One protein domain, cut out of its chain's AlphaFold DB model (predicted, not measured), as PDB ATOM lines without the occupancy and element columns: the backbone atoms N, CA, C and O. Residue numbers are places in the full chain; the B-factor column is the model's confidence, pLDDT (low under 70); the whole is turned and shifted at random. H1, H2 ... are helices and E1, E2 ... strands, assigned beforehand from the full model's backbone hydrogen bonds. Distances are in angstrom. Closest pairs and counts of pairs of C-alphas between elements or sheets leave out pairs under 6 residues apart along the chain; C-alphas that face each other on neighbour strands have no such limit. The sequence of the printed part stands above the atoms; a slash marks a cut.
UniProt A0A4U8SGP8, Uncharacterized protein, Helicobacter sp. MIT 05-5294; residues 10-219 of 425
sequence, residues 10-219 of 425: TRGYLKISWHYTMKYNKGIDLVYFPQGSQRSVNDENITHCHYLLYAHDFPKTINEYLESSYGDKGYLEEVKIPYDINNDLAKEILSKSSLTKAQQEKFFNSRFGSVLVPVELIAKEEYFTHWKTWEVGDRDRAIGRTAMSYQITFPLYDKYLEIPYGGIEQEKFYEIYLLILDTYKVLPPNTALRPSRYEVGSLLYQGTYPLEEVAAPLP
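AT A GLANCE: This is residues 10 to 219 of the 425 residues of an uncharacterized protein of Helicobacter sp. MIT 05-5294 (UniProt A0A4U8SGP8). Look first for a closed barrel of five strands, E1, E2, E3, E7 and E6 round the ring, with the short strand E5 added beside E6, the short strand E4 beside E5 in turn, and helix H2 packed on the outside. A separate hairpin, E8 and E9, comes near the barrel at E7, and residues 136 to 142 of a long loop stick out. The printed part has 210 residues, with named elements in the order E1 E2 E3 E4 H1 E5 H2 H3 E6 H4 E7 E8 E9 H5. The class is mixed, helices and strands; the barrel is mixed and the hairpin antiparallel. The whole is compact, with a radius of gyration of the C-alphas of 17.3 A and spans of 51 by 42 by 33 A.

HOW THE PARTS SIT: Begin with E1, residues 10 to 18, E2, residues 28 to 34, and E3, residues 51 to 54, a meander, each strand the antiparallel neighbour of the one before; within hydrogen-bond range are N 15 and O 31, 2.8 A, and N 32 and O 51, 2.8 A. E3 is parallel to E7, residues 173 to 186, at N 52 and O 177, 2.9 A. E7 is antiparallel to E6, residues 114 to 132, at N 129 and O 176, 2.9 A, and E6 to E1 at N 14 and O 117, 2.8 A. E6 bends by 129 degrees at residue 118. It is parallel to E5, residues 74 to 79, at N 76 and O 128, 2.8 A; E5 is antiparallel to E4, residues 60 to 62, at N 61 and O 78, 2.9 A. E5, H2, residues 87 to 96, H3, residues 101 to 109, and E6 form a strand-helix-strand unit, parallel neighbours with helices between, its crossover right-handed. H2 is on the barrel, outside it, at a height over the sheet of 8.2 A; its closest C-alphas to E2 are Asn 87 and Ile 28, 6.1 A. H2 and H3 only just touch, only at the corner, with 3 pairs of C-alphas within 8 A, the closest Leu 94 and Gln 104, 6.6 A. On the barrel too are H1, residues 64 to 70, its Glu 67 closest to Gly 74 of E5 at 5.1 A between C-alphas, and H4, residues 148 to 151, at the sheet's level. E8, residues 198 to 202, and E9, residues 205 to 209, are a hairpin, with N 200 and O 207 2.8 A apart; H5, residues 211 to 214, is not on the barrel. Every O i to N i+4 pair is within range in H2 and H3, and 2 of 3 in H1; H4 and H5 are too short for one.

IN THESE COORDINATES: Find C-alpha 10 at (24.161, 38.902, -9.930), where E1 begins its 23.8 A. E6 measures 24.2 A and E7 32.8 A. H5 ends at C-alpha 214, (28.809, 21.997, -15.702).

THE WHOLE: The C-alphas farthest apart, Asp 140 and Asn 190, are 55.0 A apart. The printed part has no cut; the links E2 to E3, E6 to H4, H4 to E7 and E7 to E8 are long. The mean pLDDT of the printed part is 72.2, with 82 residues under 70, among them 132 to 147.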
ATOM      1  N   THR A  10      24.278  40.356 -10.084       85.81
ATOM      2  CA  THR A  10      24.161  38.902  -9.930       85.81
ATOM      3  C   THR A  10      25.446  38.331  -9.341       85.81
ATOM      4  O   THR A  10      26.534  38.841  -9.596       85.81
ATOM      5  N   ARG A  11      25.316  37.293  -8.511       89.00
ATOM      6  CA  ARG A  11      26.435  36.533  -7.933       89.00
ATOM      7  C   ARG A  11      26.521  35.184  -8.603       89.00
ATOM      8  O   ARG A  11      25.484  34.659  -8.979       89.00
ATOM      9  N   GLY A  12      27.706  34.608  -8.720       88.31
ATOM     10  CA  GLY A  12      27.880  33.348  -9.425       88.31
ATOM     11  C   GLY A  12      29.336  32.934  -9.540       88.31
ATOM     12  O   GLY A  12      30.225  33.568  -8.968       88.31
ATOM     13  N   TYR A  13      29.579  31.863 -10.281       88.75
ATOM     14  CA  TYR A  13      30.928  31.413 -10.591       88.75
ATOM     15  C   TYR A  13      31.330  31.861 -11.990       88.75
ATOM     16  O   TYR A  13      30.585  31.685 -12.946       88.75
ATOM     17  N   LEU A  14      32.529  32.417 -12.118       91.56
ATOM     18  CA  LEU A  14      33.145  32.739 -13.395       91.56
ATOM     19  C   LEU A  14      34.206  31.692 -13.719       91.56
ATOM     20  O   LEU A  14      35.215  31.588 -13.017       91.56
ATOM     21  N   LYS A  15      33.987  30.933 -14.788       89.38
ATOM     22  CA  LYS A  15      34.993  30.064 -15.392       89.38
ATOM     23  C   LYS A  15      35.826  30.896 -16.361       89.38
ATOM     24  O   LYS A  15      35.297  31.448 -17.320       89.38
ATOM     25  N   ILE A  16      37.121  30.979 -16.092       90.12
ATOM     26  CA  ILE A  16      38.116  31.666 -16.920       90.12
ATOM     27  C   ILE A  16      38.929  30.583 -17.615       90.12
ATOM     28  O   ILE A  16      39.587  29.796 -16.930       90.12
ATOM     29  N   SER A  17      38.875  30.510 -18.943       84.62
ATOM     30  CA  SER A  17      39.520  29.437 -19.703       84.62
ATOM     31  C   SER A  17      40.256  29.947 -20.930       84.62
ATOM     32  O   SER A  17      39.817  30.889 -21.577       84.62
ATOM     33  N   TRP A  18      41.368  29.303 -21.269       79.00
ATOM     34  CA  TRP A  18      41.970  29.468 -22.587       79.00
ATOM     35  C   TRP A  18      41.093  28.852 -23.672       79.00
ATOM     36  O   TRP A  18      40.554  27.758 -23.510       79.00
ATOM     37  N   HIS A  19      41.028  29.526 -24.812       68.25
ATOM     38  CA  HIS A  19      40.353  29.018 -25.992       68.25
ATOM     39  C   HIS A  19      40.993  27.705 -26.487       68.25
ATOM     40  O   HIS A  19      42.192  27.634 -26.760       68.25
ATOM     41  N   TYR A  20      40.186  26.663 -26.675       60.44
ATOM     42  CA  TYR A  20      40.654  25.285 -26.903       60.44
ATOM     43  C   TYR A  20      41.331  24.994 -28.241       60.44
ATOM     44  O   TYR A  20      41.903  23.919 -28.442       60.44
ATOM     45  N   THR A  21      41.272  25.916 -29.195       59.66
ATOM     46  CA  THR A  21      41.875  25.681 -30.508       59.66
ATOM     47  C   THR A  21      43.404  25.726 -30.416       59.66
ATOM     48  O   THR A  21      44.017  26.789 -30.316       59.66
ATOM     49  N   MET A  22      44.062  24.569 -30.564       56.91
ATOM     50  CA  MET A  22      45.535  24.464 -30.541       56.91
ATOM     51  C   MET A  22      46.244  25.382 -31.558       56.91
ATOM     52  O   MET A  22      47.413  25.726 -31.390       56.91
ATOM     53  N   LYS A  23      45.541  25.783 -32.627       54.97
ATOM     54  CA  LYS A  23      46.038  26.669 -33.693       54.97
ATOM     55  C   LYS A  23      45.925  28.162 -33.349       54.97
ATOM     56  O   LYS A  23      46.694  28.959 -33.883       54.97
ATOM     57  N   TYR A  24      44.986  28.546 -32.480       55.56
ATOM     58  CA  TYR A  24      44.624  29.951 -32.244       55.56
ATOM     59  C   TYR A  24      44.496  30.306 -30.771       55.56
ATOM     60  O   TYR A  24      43.827  31.281 -30.450       55.56
ATOM     61  N   ASN A  25      45.166  29.552 -29.901       55.06
ATOM     62  CA  ASN A  25      45.168  29.726 -28.457       55.06
ATOM     63  C   ASN A  25      45.797  31.073 -28.041       55.06
ATOM     64  O   ASN A  25      46.972  31.171 -27.663       55.06
ATOM     65  N   LYS A  26      45.030  32.137 -28.275       58.94
ATOM     66  CA  LYS A  26      45.402  33.545 -28.160       58.94
ATOM     67  C   LYS A  26      44.420  34.318 -27.275       58.94
ATOM     68  O   LYS A  26      44.767  35.427 -26.884       58.94
ATOM     69  N   GLY A  27      43.251  33.749 -26.966       76.94
ATOM     70  CA  GLY A  27      42.177  34.415 -26.228       76.94
ATOM     71  C   GLY A  27      41.671  33.631 -25.024       76.94
ATOM     72  O   GLY A  27      41.875  32.418 -24.926       76.94
ATOM     73  N   ILE A  28      41.026  34.360 -24.115       86.12
ATOM     74  CA  ILE A  28      40.417  33.841 -22.892       86.12
ATOM     75  C   ILE A  28      38.895  33.930 -23.015       86.12
ATOM     76  O   ILE A  28      38.339  35.016 -23.188       86.12
ATOM     77  N   ASP A  29      38.236  32.789 -22.861       87.06
ATOM     78  CA  ASP A  29      36.790  32.691 -22.732       87.06
ATOM     79  C   ASP A  29      36.397  32.873 -21.261       87.06
ATOM     80  O   ASP A  29      36.989  32.281 -20.347       87.06
ATOM     81  N   LEU A  30      35.388  33.710 -21.029       91.25
ATOM     82  CA  LEU A  30      34.810  33.960 -19.714       91.25
ATOM     83  C   LEU A  30      33.375  33.437 -19.713       91.25
ATOM     84  O   LEU A  30      32.523  33.956 -20.430       91.25
ATOM     85  N   VAL A  31      33.107  32.410 -18.910       89.12
ATOM     86  CA  VAL A  31      31.795  31.755 -18.839       89.12
ATOM     87  C   VAL A  31      31.237  31.911 -17.435       89.12
ATOM     88  O   VAL A  31      31.827  31.435 -16.465       89.12
ATOM     89  N   TYR A  32      30.120  32.615 -17.313       89.00
ATOM     90  CA  TYR A  32      29.531  32.992 -16.038       89.00
ATOM     91  C   TYR A  32      28.290  32.160 -15.703       89.00
ATOM     92  O   TYR A  32      27.322  32.133 -16.459       89.00
ATOM     93  N   PHE A  33      28.309  31.542 -14.527       84.94
ATOM     94  CA  PHE A  33      27.260  30.696 -13.967       84.94
ATOM     95  C   PHE A  33      26.570  31.441 -12.813       84.94
ATOM     96  O   PHE A  33      27.085  31.425 -11.689       84.94
ATOM     97  N   PRO A  34      25.439  32.130 -13.051       82.06
ATOM     98  CA  PRO A  34      24.752  32.890 -12.011       82.06
ATOM     99  C   PRO A  34      24.141  31.980 -10.941       82.06
ATOM    100  O   PRO A  34      23.679  30.874 -11.211       82.06
ATOM    101  N   GLN A  35      24.073  32.496  -9.721       76.06
ATOM    102  CA  GLN A  35      23.357  31.934  -8.589       76.06
ATOM    103  C   GLN A  35      21.855  32.194  -8.765       76.06
ATOM    104  O   GLN A  35      21.428  33.343  -8.877       76.06
ATOM    105  N   GLY A  36      21.046  31.131  -8.727       60.09
ATOM    106  CA  GLY A  36      19.585  31.242  -8.688       60.09
ATOM    107  C   GLY A  36      18.897  31.381 -10.047       60.09
ATOM    108  O   GLY A  36      17.866  32.043 -10.128       60.09
ATOM    109  N   SER A  37      19.407  30.743 -11.102       52.28
ATOM    110  CA  SER A  37      18.685  30.573 -12.374       52.28
ATOM    111  C   SER A  37      17.496  29.599 -12.247       52.28
ATOM    112  O   SER A  37      17.359  28.693 -13.052       52.28
ATOM    113  N   GLN A  38      16.640  29.744 -11.231       42.28
ATOM    114  CA  GLN A  38      15.336  29.078 -11.180       42.28
ATOM    115  C   GLN A  38      14.263  30.089 -11.581       42.28
ATOM    116  O   GLN A  38      13.933  30.993 -10.808       42.28
ATOM    117  N   ARG A  39      13.691  29.917 -12.774       42.44
ATOM    118  CA  ARG A  39      12.319  30.360 -13.029       42.44
ATOM    119  C   ARG A  39      11.379  29.174 -12.849       42.44
ATOM    120  O   ARG A  39      11.742  28.029 -13.078       42.44
ATOM    121  N   SER A  40      10.186  29.483 -12.357       35.50
ATOM    122  CA  SER A  40       9.072  28.549 -12.233       35.50
ATOM    123  C   SER A  40       8.664  28.052 -13.619       35.50
ATOM    124  O   SER A  40       8.569  28.854 -14.544       35.50
ATOM    125  N   VAL A  41       8.347  26.763 -13.713       39.78
ATOM    126  CA  VAL A  41       7.946  25.976 -14.900       39.78
ATOM    127  C   VAL A  41       6.722  26.548 -15.661       39.78
ATOM    128  O   VAL A  41       6.309  26.002 -16.674       39.78
ATOM    129  N   ASN A  42       6.151  27.671 -15.210       40.47
ATOM    130  CA  ASN A  42       4.962  28.304 -15.789       40.47
ATOM    131  C   ASN A  42       5.243  29.602 -16.575       40.47
ATOM    132  O   ASN A  42       4.301  30.169 -17.120       40.47
ATOM    133  N   ASP A  43       6.488  30.087 -16.625       40.50
ATOM    134  CA  ASP A  43       6.901  31.140 -17.566       40.50
ATOM    135  C   ASP A  43       7.583  30.455 -18.758       40.50
ATOM    136  O   ASP A  43       8.657  29.881 -18.601       40.50
ATOM    137  N   GLU A  44       6.989  30.526 -19.949       37.72
ATOM    138  CA  GLU A  44       7.409  29.840 -21.190       37.72
ATOM    139  C   GLU A  44       8.789  30.264 -21.759       37.72
ATOM    140  O   GLU A  44       9.108  29.968 -22.905       37.72
ATOM    141  N   ASN A  45       9.651  30.916 -20.972       41.62
ATOM    142  CA  ASN A  45      10.951  31.421 -21.412       41.62
ATOM    143  C   ASN A  45      12.101  30.796 -20.605       41.62
ATOM    144  O   ASN A  45      12.474  31.306 -19.548       41.62
ATOM    145  N   ILE A  46      12.612  29.687 -21.148       43.97
ATOM    146  CA  ILE A  46      13.970  29.103 -21.098       43.97
ATOM    147  C   ILE A  46      14.847  29.490 -19.889       43.97
ATOM    148  O   ILE A  46      15.271  30.634 -19.724       43.97
ATOM    149  N   THR A  47      15.205  28.485 -19.086       46.75
ATOM    150  CA  THR A  47      16.174  28.566 -17.986       46.75
ATOM    151  C   THR A  47      17.613  28.539 -18.534       46.75
ATOM    152  O   THR A  47      18.072  27.510 -19.017       46.75
ATOM    153  N   HIS A  48      18.353  29.654 -18.490       56.59
ATOM    154  CA  HIS A  48      19.725  29.719 -19.033       56.59
ATOM    155  C   HIS A  48      20.785  29.208 -18.052       56.59
ATOM    156  O   HIS A  48      20.868  29.682 -16.916       56.59
ATOM    157  N   CYS A  49      21.647  28.294 -18.510       60.97
ATOM    158  CA  CYS A  49      22.688  27.690 -17.672       60.97
ATOM    159  C   CYS A  49      23.890  28.598 -17.395       60.97
ATOM    160  O   CYS A  49      24.468  28.538 -16.310       60.97
ATOM    161  N   HIS A  50      24.308  29.399 -18.375       77.69
ATOM    162  CA  HIS A  50      25.473  30.271 -18.261       77.69
ATOM    163  C   HIS A  50      25.470  31.372 -19.326       77.69
ATOM    164  O   HIS A  50      24.749  31.295 -20.318       77.69
ATOM    165  N   TYR A  51      26.301  32.389 -19.112       85.56
ATOM    166  CA  TYR A  51      26.492  33.526 -20.009       85.56
ATOM    167  C   TYR A  51      27.939  33.574 -20.488       85.56
ATOM    168  O   TYR A  51      28.857  33.328 -19.702       85.56
ATOM    169  N   LEU A  52      28.158  33.956 -21.743       89.38
ATOM    170  CA  LEU A  52      29.478  34.377 -22.202       89.38
ATOM    171  C   LEU A  52      29.704  35.832 -21.802       89.38
ATOM    172  O   LEU A  52      28.893  36.700 -22.111       89.38
ATOM    173  N   LEU A  53      30.797  36.101 -21.098       92.69
ATOM    174  CA  LEU A  53      31.116  37.423 -20.578       92.69
ATOM    175  C   LEU A  53      32.226  38.076 -21.406       92.69
ATOM    176  O   LEU A  53      33.240  37.452 -21.721       92.69
ATOM    177  N   TYR A  54      32.062  39.361 -21.698       93.81
ATOM    178  CA  TYR A  54      33.066  40.175 -22.376       93.81
ATOM    179  C   TYR A  54      33.417  41.393 -21.531       93.81
ATOM    180  O   TYR A  54      32.535  42.100 -21.041       93.81
ATOM    181  N   ALA A  55      34.717  41.635 -21.350       93.62
ATOM    182  CA  ALA A  55      35.218  42.738 -20.529       93.62
ATOM    183  C   ALA A  55      34.870  44.122 -21.096       93.62
ATOM    184  O   ALA A  55      34.710  45.086 -20.350       93.62
ATOM    185  N   HIS A  56      34.778  44.217 -22.421       93.19
ATOM    186  CA  HIS A  56      34.566  45.459 -23.148       93.19
ATOM    187  C   HIS A  56      33.546  45.268 -24.263       93.19
ATOM    188  O   HIS A  56      33.184  44.147 -24.619       93.19
ATOM    189  N   ASP A  57      33.094  46.392 -24.810       93.44
ATOM    190  CA  ASP A  57      32.262  46.367 -26.000       93.44
ATOM    191  C   ASP A  57      33.064  45.969 -27.250       93.44
ATOM    192  O   ASP A  57      34.286  46.128 -27.308       93.44
ATOM    193  N   PHE A  58      32.366  45.457 -28.257       92.00
ATOM    194  CA  PHE A  58      32.921  45.004 -29.524       92.00
ATOM    195  C   PHE A  58      31.996  45.375 -30.695       92.00
ATOM    196  O   PHE A  58      30.784  45.506 -30.517       92.00
ATOM    197  N   PRO A  59      32.538  45.533 -31.918       92.12
ATOM    198  CA  PRO A  59      31.718  45.751 -33.105       92.12
ATOM    199  C   PRO A  59      30.721  44.607 -33.322       92.12
ATOM    200  O   PRO A  59      31.112  43.434 -33.349       92.12
ATOM    201  N   LYS A  60      29.447  44.965 -33.488       90.50
ATOM    202  CA  LYS A  60      28.327  44.025 -33.559       90.50
ATOM    203  C   LYS A  60      27.145  44.590 -34.350       90.50
ATOM    204  O   LYS A  60      26.961  45.806 -34.380       90.50
ATOM    205  N   THR A  61      26.359  43.701 -34.948       88.81
ATOM    206  CA  THR A  61      25.130  44.014 -35.695       88.81
ATOM    207  C   THR A  61      23.937  43.414 -34.961       88.81
ATOM    208  O   THR A  61      23.952  42.225 -34.632       88.81
ATOM    209  N   ILE A  62      22.914  44.234 -34.707       86.50
ATOM    210  CA  ILE A  62      21.666  43.810 -34.065       86.50
ATOM    211  C   ILE A  62      20.596  43.628 -35.141       86.50
ATOM    212  O   ILE A  62      20.398  44.513 -35.974       86.50
ATOM    213  N   ASN A  63      19.905  42.491 -35.115       83.12
ATOM    214  CA  ASN A  63      18.756  42.248 -35.977       83.12
ATOM    215  C   ASN A  63      17.495  42.837 -35.332       83.12
ATOM    216  O   ASN A  63      16.878  42.208 -34.474       83.12
ATOM    217  N   GLU A  64      17.103  44.034 -35.771       79.69
ATOM    218  CA  GLU A  64      15.947  44.764 -35.225       79.69
ATOM    219  C   GLU A  64      14.615  44.002 -35.397       79.69
ATOM    220  O   GLU A  64      13.699  44.132 -34.583       79.69
ATOM    221  N   TYR A  65      14.491  43.170 -36.442       73.50
ATOM    222  CA  TYR A  65      13.282  42.375 -36.681       73.50
ATOM    223  C   TYR A  65      13.109  41.299 -35.603       73.50
ATOM    224  O   TYR A  65      12.034  41.174 -35.013       73.50
ATOM    225  N   LEU A  66      14.175  40.553 -35.306       69.44
ATOM    226  CA  LEU A  66      14.156  39.519 -34.271       69.44
ATOM    227  C   LEU A  66      14.219  40.102 -32.858       69.44
ATOM    228  O   LEU A  66      13.630  39.519 -31.955       69.44
ATOM    229  N   GLU A  67      14.843  41.263 -32.660       63.41
ATOM    230  CA  GLU A  67      14.835  41.984 -31.378       63.41
ATOM    231  C   GLU A  67      13.401  42.169 -30.856       63.41
ATOM    232  O   GLU A  67      13.099  41.811 -29.720       63.41
ATOM    233  N   SER A  68      12.467  42.565 -31.729       60.34
ATOM    234  CA  SER A  68      11.048  42.701 -31.363       60.34
ATOM    235  C   SER A  68      10.381  41.401 -30.876       60.34
ATOM    236  O   SER A  68       9.396  41.458 -30.138       60.34
ATOM    237  N   SER A  69      10.916  40.235 -31.258       62.50
ATOM    238  CA  SER A  69      10.389  38.910 -30.899       62.50
ATOM    239  C   SER A  69      10.970  38.363 -29.590       62.50
ATOM    240  O   SER A  69      10.326  37.544 -28.939       62.50
ATOM    241  N   TYR A  70      12.162  38.819 -29.189       61.44
ATOM    242  CA  TYR A  70      12.872  38.344 -27.991       61.44
ATOM    243  C   TYR A  70      12.901  39.376 -26.843       61.44
ATOM    244  O   TYR A  70      13.521  39.138 -25.802       61.44
ATOM    245  N   GLY A  71      12.170  40.487 -26.989       64.19
ATOM    246  CA  GLY A  71      11.985  41.515 -25.960       64.19
ATOM    247  C   GLY A  71      13.147  42.508 -25.892       64.19
ATOM    248  O   GLY A  71      13.771  42.813 -26.897       64.19
ATOM    249  N   ASP A  72      13.463  43.010 -24.695       62.44
ATOM    250  CA  ASP A  72      14.511  44.033 -24.486       62.44
ATOM    251  C   ASP A  72      15.955  43.526 -24.728       62.44
ATOM    252  O   ASP A  72      16.920  44.254 -24.489       62.44
ATOM    253  N   LYS A  73      16.129  42.269 -25.156       68.88
ATOM    254  CA  LYS A  73      17.436  41.659 -25.428       68.88
ATOM    255  C   LYS A  73      17.721  41.741 -26.927       68.88
ATOM    256  O   LYS A  73      17.064  41.070 -27.718       68.88
ATOM    257  N   GLY A  74      18.724  42.524 -27.320       78.50
ATOM    258  CA  GLY A  74      19.118  42.638 -28.727       78.50
ATOM    259  C   GLY A  74      19.562  41.288 -29.307       78.50
ATOM    260  O   GLY A  74      20.408  40.605 -28.718       78.50
ATOM    261  N   TYR A  75      19.019  40.907 -30.469       83.81
ATOM    262  CA  TYR A  75      19.466  39.720 -31.206       83.81
ATOM    263  C   TYR A  75      20.735  40.045 -31.997       83.81
ATOM    264  O   TYR A  75      20.704  40.890 -32.890       83.81
ATOM    265  N   LEU A  76      21.846  39.368 -31.707       86.44
ATOM    266  CA  LEU A  76      23.099  39.543 -32.439       86.44
ATOM    267  C   LEU A  76      23.118  38.678 -33.697       86.44
ATOM    268  O   LEU A  76      23.068  37.449 -33.620       86.44
ATOM    269  N   GLU A  77      23.253  39.342 -34.841       81.88
ATOM    270  CA  GLU A  77      23.395  38.708 -36.153       81.88
ATOM    271  C   GLU A  77      24.867  38.498 -36.514       81.88
ATOM    272  O   GLU A  77      25.265  37.405 -36.904       81.88
ATOM    273  N   GLU A  78      25.699  39.520 -36.302       83.06
ATOM    274  CA  GLU A  78      27.135  39.464 -36.575       83.06
ATOM    275  C   GLU A  78      27.935  40.085 -35.431       83.06
ATOM    276  O   GLU A  78      27.524  41.079 -34.824       83.06
ATOM    277  N   VAL A  79      29.122  39.535 -35.170       84.88
ATOM    278  CA  VAL A  79      30.075  40.071 -34.190       84.88
ATOM    279  C   VAL A  79      31.495  40.054 -34.745       84.88
ATOM    280  O   VAL A  79      31.855  39.229 -35.586       84.88
ATOM    281  N   LYS A  80      32.338  40.949 -34.234       86.81
ATOM    282  CA  LYS A  80      33.783  40.929 -34.465       86.81
ATOM    283  C   LYS A  80      34.502  41.136 -33.143       86.81
ATOM    284  O   LYS A  80      34.729  42.270 -32.724       86.81
ATOM    285  N   ILE A  81      34.876  40.038 -32.501       85.62
ATOM    286  CA  ILE A  81      35.395  40.051 -31.135       85.62
ATOM    287  C   ILE A  81      36.932  40.098 -31.186       85.62
ATOM    288  O   ILE A  81      37.554  39.220 -31.789       85.62
ATOM    289  N   PRO A  82      37.588  41.117 -30.595       87.06
ATOM    290  CA  PRO A  82      39.034  41.103 -30.411       87.06
ATOM    291  C   PRO A  82      39.463  39.880 -29.597       87.06
ATOM    292  O   PRO A  82      38.921  39.611 -28.530       87.06
ATOM    293  N   TYR A  83      40.455  39.138 -30.088       79.88
ATOM    294  CA  TYR A  83      40.862  37.871 -29.474       79.88
ATOM    295  C   TYR A  83      41.396  38.032 -28.037       79.88
ATOM    296  O   TYR A  83      41.367  37.084 -27.261       79.88
ATOM    297  N   ASP A  84      41.907  39.210 -27.686       87.81
ATOM    298  CA  ASP A  84      42.498  39.553 -26.394       87.81
ATOM    299  C   ASP A  84      41.557  40.350 -25.480       87.81
ATOM    300  O   ASP A  84      41.981  40.762 -24.400       87.81
ATOM    301  N   ILE A  85      40.283  40.519 -25.868       91.81
ATOM    302  CA  ILE A  85      39.301  41.366 -25.170       91.81
ATOM    303  C   ILE A  85      39.204  41.082 -23.663       91.81
ATOM    304  O   ILE A  85      38.998  41.999 -22.877       91.81
ATOM    305  N   ASN A  86      39.400  39.829 -23.250       93.00
ATOM    306  CA  ASN A  86      39.268  39.387 -21.863       93.00
ATOM    307  C   ASN A  86      40.607  39.261 -21.111       93.00
ATOM    308  O   ASN A  86      40.604  38.956 -19.917       93.00
ATOM    309  N   ASN A  87      41.752  39.469 -21.770       91.12
ATOM    310  CA  ASN A  87      43.060  39.102 -21.220       91.12
ATOM    311  C   ASN A  87      43.425  39.885 -19.954       91.12
ATOM    312  O   ASN A  87      43.907  39.298 -18.983       91.12
ATOM    313  N   ASP A  88      43.203  41.198 -19.949       93.88
ATOM    314  CA  ASP A  88      43.563  42.036 -18.803       93.88
ATOM    315  C   ASP A  88      42.573  41.878 -17.647       93.88
ATOM    316  O   ASP A  88      43.001  41.745 -16.500       93.88
ATOM    317  N   LEU A  89      41.276  41.742 -17.947       95.38
ATOM    318  CA  LEU A  89      40.263  41.407 -16.944       95.38
ATOM    319  C   LEU A  89      40.570  40.064 -16.267       95.38
ATOM    320  O   LEU A  89      40.491  39.954 -15.043       95.38
ATOM    321  N   ALA A  90      40.964  39.047 -17.039       94.06
ATOM    322  CA  ALA A  90      41.353  37.754 -16.493       94.06
ATOM    323  C   ALA A  90      42.549  37.887 -15.541       94.06
ATOM    324  O   ALA A  90      42.474  37.421 -14.406       94.06
ATOM    325  N   LYS A  91      43.627  38.581 -15.939       93.75
ATOM    326  CA  LYS A  91      44.772  38.847 -15.042       93.75
ATOM    327  C   LYS A  91      44.332  39.545 -13.757       93.75
ATOM    328  O   LYS A  91      44.754  39.147 -12.671       93.75
ATOM    329  N   GLU A  92      43.471  40.553 -13.868       95.31
ATOM    330  CA  GLU A  92      42.993  41.318 -12.720       95.31
ATOM    331  C   GLU A  92      42.156  40.452 -11.767       95.31
ATOM    332  O   GLU A  92      42.426  40.427 -10.563       95.31
ATOM    333  N   ILE A  93      41.187  39.691 -12.285       95.25
ATOM    334  CA  ILE A  93      40.361  38.770 -11.488       95.25
ATOM    335  C   ILE A  93      41.232  37.720 -10.799       95.25
ATOM    336  O   ILE A  93      41.092  37.505  -9.593       95.25
ATOM    337  N   LEU A  94      42.163  37.098 -11.529       93.25
ATOM    338  CA  LEU A  94      43.039  36.069 -10.972       93.25
ATOM    339  C   LEU A  94      43.966  36.628  -9.890       93.25
ATOM    340  O   LEU A  94      44.146  35.968  -8.865       93.25
ATOM    341  N   SER A  95      44.462  37.859 -10.047       93.75
ATOM    342  CA  SER A  95      45.290  38.527  -9.031       93.75
ATOM    343  C   SER A  95      44.542  38.816  -7.723       93.75
ATOM    344  O   SER A  95      45.157  38.857  -6.657       93.75
ATOM    345  N   LYS A  96      43.216  38.991  -7.803       94.06
ATOM    346  CA  LYS A  96      42.308  39.241  -6.670       94.06
ATOM    347  C   LYS A  96      41.660  37.962  -6.124       94.06
ATOM    348  O   LYS A  96      40.940  38.020  -5.129       94.06
ATOM    349  N   SER A  97      41.874  36.824  -6.784       91.00
ATOM    350  CA  SER A  97      41.358  35.519  -6.370       91.00
ATOM    351  C   SER A  97      42.191  34.913  -5.234       91.00
ATOM    352  O   SER A  97      43.220  35.451  -4.830       91.00
ATOM    353  N   SER A  98      41.777  33.752  -4.723       89.00
ATOM    354  CA  SER A  98      42.565  32.982  -3.749       89.00
ATOM    355  C   SER A  98      43.677  32.133  -4.351       89.00
ATOM    356  O   SER A  98      44.369  31.429  -3.611       89.00
ATOM    357  N   LEU A  99      43.845  32.150  -5.674       87.38
ATOM    358  CA  LEU A  99      44.898  31.385  -6.321       87.38
ATOM    359  C   LEU A  99      46.265  31.920  -5.901       87.38
ATOM    360  O   LEU A  99      46.521  33.124  -5.906       87.38
ATOM    361  N   THR A 100      47.176  31.008  -5.586       89.06
ATOM    362  CA  THR A 100      48.580  31.345  -5.334       89.06
ATOM    363  C   THR A 100      49.233  31.922  -6.593       89.06
ATOM    364  O   THR A 100      48.828  31.602  -7.711       89.06
ATOM    365  N   LYS A 101      50.306  32.713  -6.438       89.44
ATOM    366  CA  LYS A 101      51.085  33.220  -7.585       89.44
ATOM    367  C   LYS A 101      51.519  32.101  -8.534       89.44
ATOM    368  O   LYS A 101      51.359  32.236  -9.736       89.44
ATOM    369  N   ALA A 102      51.960  30.967  -7.990       85.31
ATOM    370  CA  ALA A 102      52.349  29.804  -8.783       85.31
ATOM    371  C   ALA A 102      51.181  29.223  -9.605       85.31
ATOM    372  O   ALA A 102      51.380  28.810 -10.742       85.31
ATOM    373  N   GLN A 103      49.957  29.203  -9.064       83.94
ATOM    374  CA  GLN A 103      48.769  28.771  -9.812       83.94
ATOM    375  C   GLN A 103      48.387  29.772 -10.907       83.94
ATOM    376  O   GLN A 103      48.043  29.352 -12.008       83.94
ATOM    377  N   GLN A 104      48.483  31.075 -10.627       86.75
ATOM    378  CA  GLN A 104      48.232  32.129 -11.615       86.75
ATOM    379  C   GLN A 104      49.252  32.057 -12.762       86.75
ATOM    380  O   GLN A 104      48.874  31.998 -13.929       86.75
ATOM    381  N   GLU A 105      50.543  31.977 -12.437       85.50
ATOM    382  CA  GLU A 105      51.622  31.795 -13.413       85.50
ATOM    383  C   GLU A 105      51.433  30.506 -14.208       85.50
ATOM    384  O   GLU A 105      51.558  30.513 -15.430       85.50
ATOM    385  N   LYS A 106      51.068  29.401 -13.546       79.25
ATOM    386  CA  LYS A 106      50.767  28.141 -14.230       79.25
ATOM    387  C   LYS A 106      49.611  28.297 -15.212       79.25
ATOM    388  O   LYS A 106      49.739  27.780 -16.311       79.25
ATOM    389  N   PHE A 107      48.534  29.003 -14.867       82.62
ATOM    390  CA  PHE A 107      47.422  29.250 -15.792       82.62
ATOM    391  C   PHE A 107      47.862  30.044 -17.029       82.62
ATOM    392  O   PHE A 107      47.471  29.712 -18.139       82.62
ATOM    393  N   PHE A 108      48.706  31.066 -16.874       81.88
ATOM    394  CA  PHE A 108      49.177  31.848 -18.026       81.88
ATOM    395  C   PHE A 108      50.301  31.166 -18.821       81.88
ATOM    396  O   PHE A 108      50.477  31.464 -20.001       81.88
ATOM    397  N   ASN A 109      51.034  30.236 -18.204       77.31
ATOM    398  CA  ASN A 109      52.090  29.460 -18.859       77.31
ATOM    399  C   ASN A 109      51.565  28.183 -19.523       77.31
ATOM    400  O   ASN A 109      52.097  27.779 -20.553       77.31
ATOM    401  N   SER A 110      50.554  27.544 -18.929       71.12
ATOM    402  CA  SER A 110      49.858  26.373 -19.453       71.12
ATOM    403  C   SER A 110      48.710  26.869 -20.317       71.12
ATOM    404  O   SER A 110      47.699  27.332 -19.803       71.12
ATOM    405  N   ARG A 111      48.841  26.788 -21.642       71.44
ATOM    406  CA  ARG A 111      47.760  27.198 -22.558       71.44
ATOM    407  C   ARG A 111      46.581  26.211 -22.577       71.44
ATOM    408  O   ARG A 111      45.904  26.070 -23.585       71.44
ATOM    409  N   PHE A 112      46.341  25.489 -21.491       70.88
ATOM    410  CA  PHE A 112      45.214  24.583 -21.345       70.88
ATOM    411  C   PHE A 112      44.596  24.742 -19.966       70.88
ATOM    412  O   PHE A 112      45.281  24.953 -18.965       70.88
ATOM    413  N   GLY A 113      43.285  24.556 -19.937       73.56
ATOM    414  CA  GLY A 113      42.499  24.465 -18.726       73.56
ATOM    415  C   GLY A 113      41.762  25.740 -18.365       73.56
ATOM    416  O   GLY A 113      41.719  26.731 -19.105       73.56
ATOM    417  N   SER A 114      41.110  25.676 -17.213       81.81
ATOM    418  CA  SER A 114      40.335  26.784 -16.688       81.81
ATOM    419  C   SER A 114      40.458  26.880 -15.179       81.81
ATOM    420  O   SER A 114      40.876  25.947 -14.496       81.81
ATOM    421  N   VAL A 115      40.051  28.023 -14.654       87.06
ATOM    422  CA  VAL A 115      39.905  28.249 -13.219       87.06
ATOM    423  C   VAL A 115      38.526  28.813 -12.939       87.06
ATOM    424  O   VAL A 115      37.948  29.503 -13.779       87.06
ATOM    425  N   LEU A 116      37.993  28.493 -11.765       88.31
ATOM    426  CA  LEU A 116      36.677  28.935 -11.331       88.31
ATOM    427  C   LEU A 116      36.842  29.955 -10.206       88.31
ATOM    428  O   LEU A 116      37.519  29.683  -9.214       88.31
ATOM    429  N   VAL A 117      36.239  31.131 -10.363       91.50
ATOM    430  CA  VAL A 117      36.336  32.229  -9.395       91.50
ATOM    431  C   VAL A 117      34.930  32.688  -9.011       91.50
ATOM    432  O   VAL A 117      34.141  33.000  -9.902       91.50
ATOM    433  N   PRO A 118      34.575  32.750  -7.715       92.31
ATOM    434  CA  PRO A 118      33.296  33.306  -7.302       92.31
ATOM    435  C   PRO A 118      33.313  34.828  -7.494       92.31
ATOM    436  O   PRO A 118      34.218  35.521  -7.018       92.31
ATOM    437  N   VAL A 119      32.315  35.357  -8.194       93.75
ATOM    438  CA  VAL A 119      32.209  36.785  -8.513       93.75
ATOM    439  C   VAL A 119      30.790  37.302  -8.293       93.75
ATOM    440  O   VAL A 119      29.807  36.566  -8.355       93.75
ATOM    441  N   GLU A 120      30.695  38.597  -8.036       93.50
ATOM    442  CA  GLU A 120      29.487  39.398  -8.195       93.50
ATOM    443  C   GLU A 120      29.720  40.322  -9.390       93.50
ATOM    444  O   GLU A 120      30.785  40.935  -9.480       93.50
ATOM    445  N   LEU A 121      28.772  40.397 -10.323       91.94
ATOM    446  CA  LEU A 121      28.894  41.212 -11.528       91.94
ATOM    447  C   LEU A 121      27.663  42.074 -11.775       91.94
ATOM    448  O   LEU A 121      26.550  41.752 -11.349       91.94
ATOM    449  N   ILE A 122      27.896  43.164 -12.498       90.81
ATOM    450  CA  ILE A 122      26.887  44.018 -13.111       90.81
ATOM    451  C   ILE A 122      27.207  44.049 -14.605       90.81
ATOM    452  O   ILE A 122      28.323  44.396 -14.995       90.81
ATOM    453  N   ALA A 123      26.242  43.659 -15.430       88.62
ATOM    454  CA  ALA A 123      26.324  43.815 -16.876       88.62
ATOM    455  C   ALA A 123      25.664  45.137 -17.281       88.62
ATOM    456  O   ALA A 123      24.606  45.483 -16.749       88.62
ATOM    457  N   LYS A 124      26.284  45.861 -18.217       89.06
ATOM    458  CA  LYS A 124      25.676  47.052 -18.833       89.06
ATOM    459  C   LYS A 124      24.783  46.703 -20.017       89.06
ATOM    460  O   LYS A 124      23.838  47.428 -20.300       89.06
ATOM    461  N   GLU A 125      25.106  45.618 -20.714       89.00
ATOM    462  CA  GLU A 125      24.407  45.176 -21.915       89.00
ATOM    463  C   GLU A 125      24.253  43.653 -21.874       89.00
ATOM    464  O   GLU A 125      25.184  42.937 -21.486       89.00
ATOM    465  N   GLU A 126      23.080  43.177 -22.281       87.00
ATOM    466  CA  GLU A 126      22.761  41.762 -22.447       87.00
ATOM    467  C   GLU A 126      22.277  41.517 -23.875       87.00
ATOM    468  O   GLU A 126      21.431  42.242 -24.401       87.00
ATOM    469  N   TYR A 127      22.817  40.470 -24.484       87.12
ATOM    470  CA  TYR A 127      22.515  40.068 -25.846       87.12
ATOM    471  C   TYR A 127      22.226  38.582 -25.934       87.12
ATOM    472  O   TYR A 127      22.633  37.789 -25.082       87.12
ATOM    473  N   PHE A 128      21.575  38.215 -27.025       84.38
ATOM    474  CA  PHE A 128      21.242  36.846 -27.362       84.38
ATOM    475  C   PHE A 128      21.599  36.560 -28.823       84.38
ATOM    476  O   PHE A 128      21.501  37.443 -29.674       84.38
ATOM    477  N   THR A 129      22.024  35.338 -29.132       80.38
ATOM    478  CA  THR A 129      22.245  34.889 -30.508       80.38
ATOM    479  C   THR A 129      22.004  33.396 -30.662       80.38
ATOM    480  O   THR A 129      22.156  32.622 -29.713       80.38
ATOM    481  N   HIS A 130      21.695  32.988 -31.889       77.62
ATOM    482  CA  HIS A 130      21.759  31.594 -32.283       77.62
ATOM    483  C   HIS A 130      23.159  31.241 -32.759       77.62
ATOM    484  O   HIS A 130      23.734  31.873 -33.644       77.62
ATOM    485  N   TRP A 131      23.673  30.156 -32.212       75.69
ATOM    486  CA  TRP A 131      24.946  29.594 -32.584       75.69
ATOM    487  C   TRP A 131      24.719  28.275 -33.307       75.69
ATOM    488  O   TRP A 131      24.092  27.357 -32.779       75.69
ATOM    489  N   LYS A 132      25.213  28.198 -34.541       69.88
ATOM    490  CA  LYS A 132      25.044  27.049 -35.429       69.88
ATOM    491  C   LYS A 132      26.405  26.579 -35.920       69.88
ATOM    492  O   LYS A 132      27.219  27.393 -36.360       69.88
ATOM    493  N   THR A 133      26.643  25.268 -35.891       58.12
ATOM    494  CA  THR A 133      27.837  24.677 -36.528       58.12
ATOM    495  C   THR A 133      27.780  24.742 -38.050       58.12
ATOM    496  O   THR A 133      28.831  24.782 -38.684       58.12
ATOM    497  N   TRP A 134      26.572  24.793 -38.619       52.00
ATOM    498  CA  TRP A 134      26.321  24.912 -40.049       52.00
ATOM    499  C   TRP A 134      25.311  26.029 -40.317       52.00
ATOM    500  O   TRP A 134      24.119  25.888 -40.051       52.00
ATOM    501  N   GLU A 135      25.772  27.133 -40.896       43.59
ATOM    502  CA  GLU A 135      24.927  27.867 -41.832       43.59
ATOM    503  C   GLU A 135      25.100  27.190 -43.189       43.59
ATOM    504  O   GLU A 135      26.081  27.413 -43.898       43.59
ATOM    505  N   VAL A 136      24.150  26.327 -43.552       38.44
ATOM    506  CA  VAL A 136      23.886  26.057 -44.966       38.44
ATOM    507  C   VAL A 136      23.346  27.363 -45.542       38.44
ATOM    508  O   VAL A 136      22.148  27.627 -45.529       38.44
ATOM    509  N   GLY A 137      24.257  28.221 -45.974       33.59
ATOM    510  CA  GLY A 137      23.974  29.318 -46.878       33.59
ATOM    511  C   GLY A 137      24.713  29.012 -48.164       33.59
ATOM    512  O   GLY A 137      25.936  28.983 -48.160       33.59
ATOM    513  N   ASP A 138      23.951  28.703 -49.207       32.88
ATOM    514  CA  ASP A 138      24.299  28.757 -50.625       32.88
ATOM    515  C   ASP A 138      25.767  29.042 -50.970       32.88
ATOM    516  O   ASP A 138      26.318  30.087 -50.623       32.88
ATOM    517  N   ARG A 139      26.333  28.156 -51.798       35.75
ATOM    518  CA  ARG A 139      27.673  28.189 -52.419       35.75
ATOM    519  C   ARG A 139      28.098  29.518 -53.091       35.75
ATOM    520  O   ARG A 139      29.166  29.561 -53.679       35.75
ATOM    521  N   ASP A 140      27.317  30.592 -53.010       32.88
ATOM    522  CA  ASP A 140      27.534  31.869 -53.693       32.88
ATOM    523  C   ASP A 140      27.437  33.128 -52.814       32.88
ATOM    524  O   ASP A 140      27.535  34.241 -53.338       32.88
ATOM    525  N   ARG A 141      27.309  33.027 -51.485       33.03
ATOM    526  CA  ARG A 141      27.582  34.192 -50.627       33.03
ATOM    527  C   ARG A 141      28.885  33.970 -49.895       33.03
ATOM    528  O   ARG A 141      29.032  33.039 -49.118       33.03
ATOM    529  N   ALA A 142      29.836  34.861 -50.152       34.50
ATOM    530  CA  ALA A 142      30.976  35.091 -49.290       34.50
ATOM    531  C   ALA A 142      30.464  35.469 -47.891       34.50
ATOM    532  O   ALA A 142      30.385  36.649 -47.553       34.50
ATOM    533  N   ILE A 143      30.071  34.474 -47.091       40.56
ATOM    534  CA  ILE A 143      29.856  34.646 -45.663       40.56
ATOM    535  C   ILE A 143      31.249  34.950 -45.140       40.56
ATOM    536  O   ILE A 143      32.169  34.128 -45.195       40.56
ATOM    537  N   GLY A 144      31.439  36.223 -44.805       36.50
ATOM    538  CA  GLY A 144      32.699  36.748 -44.335       36.50
ATOM    539  C   GLY A 144      33.138  36.014 -43.075       36.50
ATOM    540  O   GLY A 144      32.505  35.095 -42.563       36.50
ATOM    541  N   ARG A 145      34.239  36.465 -42.493       38.62
ATOM    542  CA  ARG A 145      34.722  36.002 -41.184       38.62
ATOM    543  C   ARG A 145      33.774  36.386 -40.015       38.62
ATOM    544  O   ARG A 145      34.263  36.617 -38.911       38.62
ATOM    545  N   THR A 146      32.470  36.509 -40.275       48.28
ATOM    546  CA  THR A 146      31.392  37.041 -39.431       48.28
ATOM    547  C   THR A 146      30.394  35.983 -38.957       48.28
ATOM    548  O   THR A 146      29.606  36.305 -38.074       48.28
ATOM    549  N   ALA A 147      30.447  34.727 -39.437       64.12
ATOM    550  CA  ALA A 147      29.592  33.683 -38.863       64.12
ATOM    551  C   ALA A 147      29.913  33.522 -37.367       64.12
ATOM    552  O   ALA A 147      31.079  33.351 -36.988       64.12
ATOM    553  N   MET A 148      28.880  33.598 -36.523       75.88
ATOM    554  CA  MET A 148      28.985  33.625 -35.058       75.88
ATOM    555  C   MET A 148      29.867  32.488 -34.510       75.88
ATOM    556  O   MET A 148      30.639  32.680 -33.569       75.88
ATOM    557  N   SER A 149      29.836  31.323 -35.163       70.75
ATOM    558  CA  SER A 149      30.619  30.131 -34.819       70.75
ATOM    559  C   SER A 149      32.125  30.224 -35.060       70.75
ATOM    560  O   SER A 149      32.882  29.473 -34.444       70.75
ATOM    561  N   TYR A 150      32.596  31.167 -35.881       72.06
ATOM    562  CA  TYR A 150      34.029  31.455 -36.014       72.06
ATOM    563  C   TYR A 150      34.556  32.398 -34.933       72.06
ATOM    564  O   TYR A 150      35.751  32.371 -34.639       72.06
ATOM    565  N   GLN A 151      33.693  33.253 -34.384       77.69
ATOM    566  CA  GLN A 151      34.067  34.252 -33.378       77.69
ATOM    567  C   GLN A 151      33.907  33.706 -31.957       77.69
ATOM    568  O   GLN A 151      34.710  34.016 -31.084       77.69
ATOM    569  N   ILE A 152      32.896  32.865 -31.741       78.38
ATOM    570  CA  ILE A 152      32.564  32.260 -30.454       78.38
ATOM    571  C   ILE A 152      32.720  30.754 -30.611       78.38
ATOM    572  O   ILE A 152      31.896  30.128 -31.265       78.38
ATOM    573  N   THR A 153      33.759  30.143 -30.046       71.62
ATOM    574  CA  THR A 153      33.983  28.697 -30.254       71.62
ATOM    575  C   THR A 153      33.720  27.845 -29.025       71.62
ATOM    576  O   THR A 153      33.572  26.636 -29.177       71.62
ATOM    577  N   PHE A 154      33.616  28.446 -27.833       73.00
ATOM    578  CA  PHE A 154      33.334  27.736 -26.582       73.00
ATOM    579  C   PHE A 154      32.227  26.661 -26.705       73.00
ATOM    580  O   PHE A 154      32.461  25.538 -26.256       73.00
ATOM    581  N   PRO A 155      31.095  26.910 -27.398       72.62
ATOM    582  CA  PRO A 155      30.047  25.902 -27.573       72.62
ATOM    583  C   PRO A 155      30.477  24.615 -28.290       72.62
ATOM    584  O   PRO A 155      29.857  23.577 -28.093       72.62
ATOM    585  N   LEU A 156      31.546  24.630 -29.098       66.00
ATOM    586  CA  LEU A 156      32.092  23.416 -29.727       66.00
ATOM    587  C   LEU A 156      32.656  22.417 -28.711       66.00
ATOM    588  O   LEU A 156      32.827  21.245 -29.069       66.00
ATOM    589  N   TYR A 157      32.992  22.901 -27.513       67.31
ATOM    590  CA  TYR A 157      33.752  22.195 -26.485       67.31
ATOM    591  C   TYR A 157      32.954  21.963 -25.197       67.31
ATOM    592  O   TYR A 157      33.437  21.259 -24.311       67.31
ATOM    593  N   ASP A 158      31.753  22.532 -25.083       67.50
ATOM    594  CA  ASP A 158      30.876  22.320 -23.936       67.50
ATOM    595  C   ASP A 158      29.926  21.141 -24.195       67.50
ATOM    596  O   ASP A 158      28.928  21.263 -24.908       67.50
ATOM    597  N   LYS A 159      30.227  19.989 -23.583       65.81
ATOM    598  CA  LYS A 159      29.398  18.776 -23.678       65.81
ATOM    599  C   LYS A 159      27.990  18.958 -23.108       65.81
ATOM    600  O   LYS A 159      27.098  18.187 -23.435       65.81
ATOM    601  N   TYR A 160      27.784  19.955 -22.248       63.41
ATOM    602  CA  TYR A 160      26.466  20.269 -21.707       63.41
ATOM    603  C   TYR A 160      25.659  21.151 -22.653       63.41
ATOM    604  O   TYR A 160      24.453  21.246 -22.488       63.41
ATOM    605  N   LEU A 161      26.277  21.773 -23.658       59.22
ATOM    606  CA  LEU A 161      25.527  22.395 -24.746       59.22
ATOM    607  C   LEU A 161      25.162  21.372 -25.825       59.22
ATOM    608  O   LEU A 161      24.200  21.585 -26.544       59.22
ATOM    609  N   GLU A 162      25.851  20.231 -25.910       53.59
ATOM    610  CA  GLU A 162      25.663  19.202 -26.937       53.59
ATOM    611  C   GLU A 162      24.311  18.463 -26.845       53.59
ATOM    612  O   GLU A 162      24.211  17.360 -26.319       53.59
ATOM    613  N   ILE A 163      23.253  19.069 -27.390       48.91
ATOM    614  CA  ILE A 163      21.955  18.422 -27.612       48.91
ATOM    615  C   ILE A 163      21.819  18.126 -29.114       48.91
ATOM    616  O   ILE A 163      21.830  19.071 -29.908       48.91
ATOM    617  N   PRO A 164      21.694  16.855 -29.537       47.28
ATOM    618  CA  PRO A 164      21.419  16.527 -30.930       47.28
ATOM    619  C   PRO A 164      20.005  16.990 -31.299       47.28
ATOM    620  O   PRO A 164      19.020  16.574 -30.682       47.28
ATOM    621  N   TYR A 165      19.884  17.853 -32.309       41.41
ATOM    622  CA  TYR A 165      18.584  18.214 -32.861       41.41
ATOM    623  C   TYR A 165      18.043  17.035 -33.689       41.41
ATOM    624  O   TYR A 165      18.680  16.569 -34.631       41.41
ATOM    625  N   GLY A 166      16.873  16.509 -33.319       42.22
ATOM    626  CA  GLY A 166      16.129  15.555 -34.153       42.22
ATOM    627  C   GLY A 166      16.760  14.169 -34.351       42.22
ATOM    628  O   GLY A 166      16.413  13.498 -35.318       42.22
ATOM    629  N   GLY A 167      17.674  13.724 -33.480       40.38
ATOM    630  CA  GLY A 167      18.330  12.413 -33.623       40.38
ATOM    631  C   GLY A 167      19.309  12.329 -34.801       40.38
ATOM    632  O   GLY A 167      19.795  11.247 -35.117       40.38
ATOM    633  N   ILE A 168      19.614  13.464 -35.433       43.00
ATOM    634  CA  ILE A 168      20.658  13.587 -36.442       43.00
ATOM    635  C   ILE A 168      21.847  14.229 -35.727       43.00
ATOM    636  O   ILE A 168      21.799  15.399 -35.356       43.00
ATOM    637  N   GLU A 169      22.928  13.475 -35.525       47.31
ATOM    638  CA  GLU A 169      24.155  13.915 -34.830       47.31
ATOM    639  C   GLU A 169      24.851  15.145 -35.463       47.31
ATOM    640  O   GLU A 169      25.875  15.619 -34.968       47.31
ATOM    641  N   GLN A 170      24.318  15.686 -36.561       47.81
ATOM    642  CA  GLN A 170      24.982  16.672 -37.410       47.81
ATOM    643  C   GLN A 170      24.488  18.117 -37.207       47.81
ATOM    644  O   GLN A 170      25.224  19.051 -37.537       47.81
ATOM    645  N   GLU A 171      23.312  18.342 -36.606       51.72
ATOM    646  CA  GLU A 171      22.771  19.693 -36.387       51.72
ATOM    647  C   GLU A 171      22.909  20.136 -34.924       51.72
ATOM    648  O   GLU A 171      22.170  19.708 -34.036       51.72
ATOM    649  N   LYS A 172      23.877  21.027 -34.676       57.59
ATOM    650  CA  LYS A 172      24.092  21.675 -33.376       57.59
ATOM    651  C   LYS A 172      23.577  23.108 -33.440       57.59
ATOM    652  O   LYS A 172      24.171  23.954 -34.113       57.59
ATOM    653  N   PHE A 173      22.471  23.354 -32.747       60.16
ATOM    654  CA  PHE A 173      21.830  24.658 -32.615       60.16
ATOM    655  C   PHE A 173      21.772  25.046 -31.140       60.16
ATOM    656  O   PHE A 173      21.142  24.343 -30.349       60.16
ATOM    657  N   TYR A 174      22.410  26.161 -30.783       69.94
ATOM    658  CA  TYR A 174      22.438  26.659 -29.410       69.94
ATOM    659  C   TYR A 174      21.946  28.089 -29.322       69.94
ATOM    660  O   TYR A 174      22.269  28.940 -30.146       69.94
ATOM    661  N   GLU A 175      21.214  28.353 -28.256       72.56
ATOM    662  CA  GLU A 175      20.892  29.690 -27.803       72.56
ATOM    663  C   GLU A 175      21.996  30.163 -26.859       72.56
ATOM    664  O   GLU A 175      22.250  29.538 -25.828       72.56
ATOM    665  N   ILE A 176      22.688  31.246 -27.220       79.12
ATOM    666  CA  ILE A 176      23.794  31.789 -26.427       79.12
ATOM    667  C   ILE A 176      23.453  33.191 -25.969       79.12
ATOM    668  O   ILE A 176      23.051  34.043 -26.761       79.12
ATOM    669  N   TYR A 177      23.704  33.437 -24.688       83.19
ATOM    670  CA  TYR A 177      23.572  34.748 -24.078       83.19
ATOM    671  C   TYR A 177      24.944  35.341 -23.809       83.19
ATOM    672  O   TYR A 177      25.860  34.664 -23.330       83.19
ATOM    673  N   LEU A 178      25.073  36.621 -24.127       89.69
ATOM    674  CA  LEU A 178      26.302  37.382 -24.023       89.69
ATOM    675  C   LEU A 178      26.061  38.555 -23.080       89.69
ATOM    676  O   LEU A 178      25.059  39.259 -23.194       89.69
ATOM    677  N   LEU A 179      26.999  38.784 -22.171       90.56
ATOM    678  CA  LEU A 179      27.003  39.927 -21.271       90.56
ATOM    679  C   LEU A 179      28.224  40.784 -21.553       90.56
ATOM    680  O   LEU A 179      29.342  40.270 -21.642       90.56
ATOM    681  N   ILE A 180      28.018  42.096 -21.617       92.81
ATOM    682  CA  ILE A 180      29.120  43.052 -21.576       92.81
ATOM    683  C   ILE A 180      29.222  43.592 -20.159       92.81
ATOM    684  O   ILE A 180      28.268  44.155 -19.610       92.81
ATOM    685  N   LEU A 181      30.390  43.379 -19.561       93.19
ATOM    686  CA  LEU A 181      30.655  43.730 -18.180       93.19
ATOM    687  C   LEU A 181      30.666  45.252 -18.000       93.19
ATOM    688  O   LEU A 181      31.249  45.982 -18.800       93.19
ATOM    689  N   ASP A 182      30.036  45.709 -16.924       93.06
ATOM    690  CA  ASP A 182      30.189  47.069 -16.413       93.06
ATOM    691  C   ASP A 182      31.162  47.063 -15.233       93.06
ATOM    692  O   ASP A 182      32.265  47.605 -15.291       93.06
ATOM    693  N   THR A 183      30.785  46.353 -14.168       93.62
ATOM    694  CA  THR A 183      31.582  46.253 -12.947       93.62
ATOM    695  C   THR A 183      31.530  44.850 -12.365       93.62
ATOM    696  O   THR A 183      30.619  44.063 -12.631       93.62
ATOM    697  N   TYR A 184      32.532  44.524 -11.553       95.06
ATOM    698  CA  TYR A 184      32.618  43.235 -10.888       95.06
ATOM    699  C   TYR A 184      33.294  43.338  -9.524       95.06
ATOM    700  O   TYR A 184      34.026  44.281  -9.214       95.06
ATOM    701  N   LYS A 185      33.086  42.301  -8.722       95.19
ATOM    702  CA  LYS A 185      33.735  42.094  -7.436       95.19
ATOM    703  C   LYS A 185      34.086  40.621  -7.279       95.19
ATOM    704  O   LYS A 185      33.211  39.760  -7.319       95.19
ATOM    705  N   VAL A 186      35.368  40.332  -7.059       95.75
ATOM    706  CA  VAL A 186      35.815  38.983  -6.686       95.75
ATOM    707  C   VAL A 186      35.372  38.700  -5.255       95.75
ATOM    708  O   VAL A 186      35.601  39.506  -4.349       95.75
ATOM    709  N   LEU A 187      34.693  37.576  -5.065       93.38
ATOM    710  CA  LEU A 187      34.162  37.162  -3.776       93.38
ATOM    711  C   LEU A 187      35.164  36.244  -3.055       93.38
ATOM    712  O   LEU A 187      36.017  35.622  -3.692       93.38
ATOM    713  N   PRO A 188      35.078  36.122  -1.719       89.88
ATOM    714  CA  PRO A 188      35.870  35.144  -0.984       89.88
ATOM    715  C   PRO A 188      35.630  33.705  -1.490       89.88
ATOM    716  O   PRO A 188      34.504  33.381  -1.866       89.88
ATOM    717  N   PRO A 189      36.621  32.798  -1.427       78.75
ATOM    718  CA  PRO A 189      36.494  31.430  -1.960       78.75
ATOM    719  C   PRO A 189      35.400  30.612  -1.284       78.75
ATOM    720  O   PRO A 189      34.720  29.824  -1.923       78.75
ATOM    721  N   ASN A 190      35.205  30.848   0.014       79.50
ATOM    722  CA  ASN A 190      34.204  30.165   0.833       79.50
ATOM    723  C   ASN A 190      32.825  30.832   0.741       79.50
ATOM    724  O   ASN A 190      31.968  30.603   1.596       79.50
ATOM    725  N   THR A 191      32.610  31.712  -0.243       82.62
ATOM    726  CA  THR A 191      31.289  32.291  -0.469       82.62
ATOM    727  C   THR A 191      30.334  31.161  -0.811       82.62
ATOM    728  O   THR A 191      30.524  30.460  -1.798       82.62
ATOM    729  N   ALA A 192      29.295  30.994   0.008       75.12
ATOM    730  CA  ALA A 192      28.248  30.012  -0.220       75.12
ATOM    731  C   ALA A 192      27.367  30.438  -1.406       75.12
ATOM    732  O   ALA A 192      26.246  30.923  -1.245       75.12
ATOM    733  N   LEU A 193      27.894  30.261  -2.612       74.06
ATOM    734  CA  LEU A 193      27.132  30.302  -3.845       74.06
ATOM    735  C   LEU A 193      26.470  28.936  -3.962       74.06
ATOM    736  O   LEU A 193      27.095  27.991  -4.424       74.06
ATOM    737  N   ARG A 194      25.248  28.799  -3.435       59.94
ATOM    738  CA  ARG A 194      24.477  27.561  -3.596       59.94
ATOM    739  C   ARG A 194      24.038  27.469  -5.052       59.94
ATOM    740  O   ARG A 194      23.203  28.289  -5.445       59.94
ATOM    741  N   PRO A 195      24.534  26.506  -5.833       54.50
ATOM    742  CA  PRO A 195      23.909  26.223  -7.099       54.50
ATOM    743  C   PRO A 195      22.632  25.431  -6.836       54.50
ATOM    744  O   PRO A 195      22.654  24.345  -6.258       54.50
ATOM    745  N   SER A 196      21.493  25.979  -7.249       54.84
ATOM    746  CA  SER A 196      20.382  25.129  -7.667       54.84
ATOM    747  C   SER A 196      20.869  24.291  -8.850       54.84
ATOM    748  O   SER A 196      21.710  24.748  -9.621       54.84
ATOM    749  N   ARG A 197      20.369  23.061  -8.978       54.19
ATOM    750  CA  ARG A 197      20.596  22.234 -10.166       54.19
ATOM    751  C   ARG A 197      20.390  23.057 -11.452       54.19
ATOM    752  O   ARG A 197      19.485  23.890 -11.489       54.19
ATOM    753  N   TYR A 198      21.216  22.820 -12.467       59.19
ATOM    754  CA  TYR A 198      21.168  23.553 -13.733       59.19
ATOM    755  C   TYR A 198      20.326  22.782 -14.741       59.19
ATOM    756  O   TYR A 198      20.621  21.627 -15.042       59.19
ATOM    757  N   GLU A 199      19.268  23.416 -15.239       56.34
ATOM    758  CA  GLU A 199      18.453  22.892 -16.332       56.34
ATOM    759  C   GLU A 199      19.130  23.210 -17.657       56.34
ATOM    760  O   GLU A 199      19.050  24.321 -18.165       56.34
ATOM    761  N   VAL A 200      19.820  22.223 -18.207       54.59
ATOM    762  CA  VAL A 200      20.335  22.267 -19.565       54.59
ATOM    763  C   VAL A 200      19.188  21.928 -20.494       54.59
ATOM    764  O   VAL A 200      18.696  20.800 -20.470       54.59
ATOM    765  N   GLY A 201      18.781  22.866 -21.339       46.28
ATOM    766  CA  GLY A 201      17.828  22.521 -22.371       46.28
ATOM    767  C   GLY A 201      17.742  23.473 -23.542       46.28
ATOM    768  O   GLY A 201      17.926  24.678 -23.407       46.28
ATOM    769  N   SER A 202      17.447  22.892 -24.700       49.19
ATOM    770  CA  SER A 202      16.827  23.596 -25.818       49.19
ATOM    771  C   SER A 202      15.307  23.449 -25.696       49.19
ATOM    772  O   SER A 202      14.819  22.681 -24.863       49.19
ATOM    773  N   LEU A 203      14.540  24.118 -26.563       46.00
ATOM    774  CA  LEU A 203      13.078  23.961 -26.669       46.00
ATOM    775  C   LEU A 203      12.595  22.490 -26.746       46.00
ATOM    776  O   LEU A 203      11.412  22.233 -26.543       46.00
ATOM    777  N   LEU A 204      13.483  21.530 -27.045       42.31
ATOM    778  CA  LEU A 204      13.157  20.127 -27.308       42.31
ATOM    779  C   LEU A 204      13.723  19.117 -26.294       42.31
ATOM    780  O   LEU A 204      13.321  17.955 -26.327       42.31
ATOM    781  N   TYR A 205      14.643  19.507 -25.407       50.00
ATOM    782  CA  TYR A 205      15.243  18.580 -24.442       50.00
ATOM    783  C   TYR A 205      15.610  19.311 -23.159       50.00
ATOM    784  O   TYR A 205      16.259  20.343 -23.235       50.00
ATOM    785  N   GLN A 206      15.231  18.774 -21.998       55.69
ATOM    786  CA  GLN A 206      15.562  19.327 -20.684       55.69
ATOM    787  C   GLN A 206      16.269  18.250 -19.855       55.69
ATOM    788  O   GLN A 206      15.699  17.201 -19.555       55.69
ATOM    789  N   GLY A 207      17.523  18.500 -19.498       59.25
ATOM    790  CA  GLY A 207      18.314  17.715 -18.560       59.25
ATOM    791  C   GLY A 207      18.672  18.562 -17.348       59.25
ATOM    792  O   GLY A 207      18.798  19.777 -17.437       59.25
ATOM    793  N   THR A 208      18.848  17.935 -16.191       63.66
ATOM    794  CA  THR A 208      19.193  18.646 -14.961       63.66
ATOM    795  C   THR A 208      20.533  18.143 -14.434       63.66
ATOM    796  O   THR A 208      20.622  16.991 -14.014       63.66
ATOM    797  N   TYR A 209      21.553  19.004 -14.419       68.31
ATOM    798  CA  TYR A 209      22.926  18.643 -14.048       68.31
ATOM    799  C   TYR A 209      23.417  19.394 -12.794       68.31
ATOM    800  O   TYR A 209      22.994  20.531 -12.542       68.31
ATOM    801  N   PRO A 210      24.297  18.787 -11.973       70.56
ATOM    802  CA  PRO A 210      25.001  19.484 -10.895       70.56
ATOM    803  C   PRO A 210      25.912  20.590 -11.445       70.56
ATOM    804  O   PRO A 210      26.558  20.403 -12.477       70.56
ATOM    805  N   LEU A 211      26.025  21.729 -10.751       70.88
ATOM    806  CA  LEU A 211      26.932  22.800 -11.192       70.88
ATOM    807  C   LEU A 211      28.382  22.343 -11.186       70.88
ATOM    808  O   LEU A 211      29.161  22.755 -12.033       70.88
ATOM    809  N   GLU A 212      28.748  21.509 -10.223       72.62
ATOM    810  CA  GLU A 212      30.100  20.987 -10.088       72.62
ATOM    811  C   GLU A 212      30.520  20.212 -11.346       72.62
ATOM    812  O   GLU A 212      31.701  20.198 -11.675       72.62
ATOM    813  N   GLU A 213      29.551  19.643 -12.076       73.75
ATOM    814  CA  GLU A 213      29.737  19.027 -13.391       73.75
ATOM    815  C   GLU A 213      29.855  20.088 -14.503       73.75
ATOM    816  O   GLU A 213      30.818  20.094 -15.266       73.75
ATOM    817  N   VAL A 214      28.904  21.027 -14.585       72.12
ATOM    818  CA  VAL A 214      28.809  21.997 -15.702       72.12
ATOM    819  C   VAL A 214      29.907  23.072 -15.651       72.12
ATOM    820  O   VAL A 214      30.481  23.478 -16.667       72.12
ATOM    821  N   ALA A 215      30.237  23.535 -14.449       72.94
ATOM    822  CA  ALA A 215      31.310  24.487 -14.185       72.94
ATOM    823  C   ALA A 215      32.653  23.801 -13.892       72.94
ATOM    824  O   ALA A 215      33.605  24.496 -13.518       72.94
ATOM    825  N   ALA A 216      32.743  22.474 -14.066       72.88
ATOM    826  CA  ALA A 216      33.977  21.729 -13.883       72.88
ATOM    827  C   ALA A 216      35.122  22.404 -14.657       72.88
ATOM    828  O   ALA A 216      34.966  22.742 -15.842       72.88
ATOM    829  N   PRO A 217      36.273  22.640 -14.002       70.25
ATOM    830  CA  PRO A 217      37.422  23.166 -14.690       70.25
ATOM    831  C   PRO A 217      37.871  22.254 -15.820       70.25
ATOM    832  O   PRO A 217      37.844  21.028 -15.735       70.25
ATOM    833  N   LEU A 218      38.320  22.886 -16.884       70.88
ATOM    834  CA  LEU A 218      38.711  22.226 -18.102       70.88
ATOM    835  C   LEU A 218      40.108  21.617 -17.928       70.88
ATOM    836  O   LEU A 218      40.942  22.208 -17.227       70.88
ATOM    837  N   PRO A 219      40.399  20.457 -18.543       67.75
ATOM    838  CA  PRO A 219      41.690  19.806 -18.360       67.75
ATOM    839  C   PRO A 219      42.865  20.661 -18.844       67.75
ATOM    840  O   PRO A 219      42.768  21.399 -19.823       67.75
TER     841      PRO A 219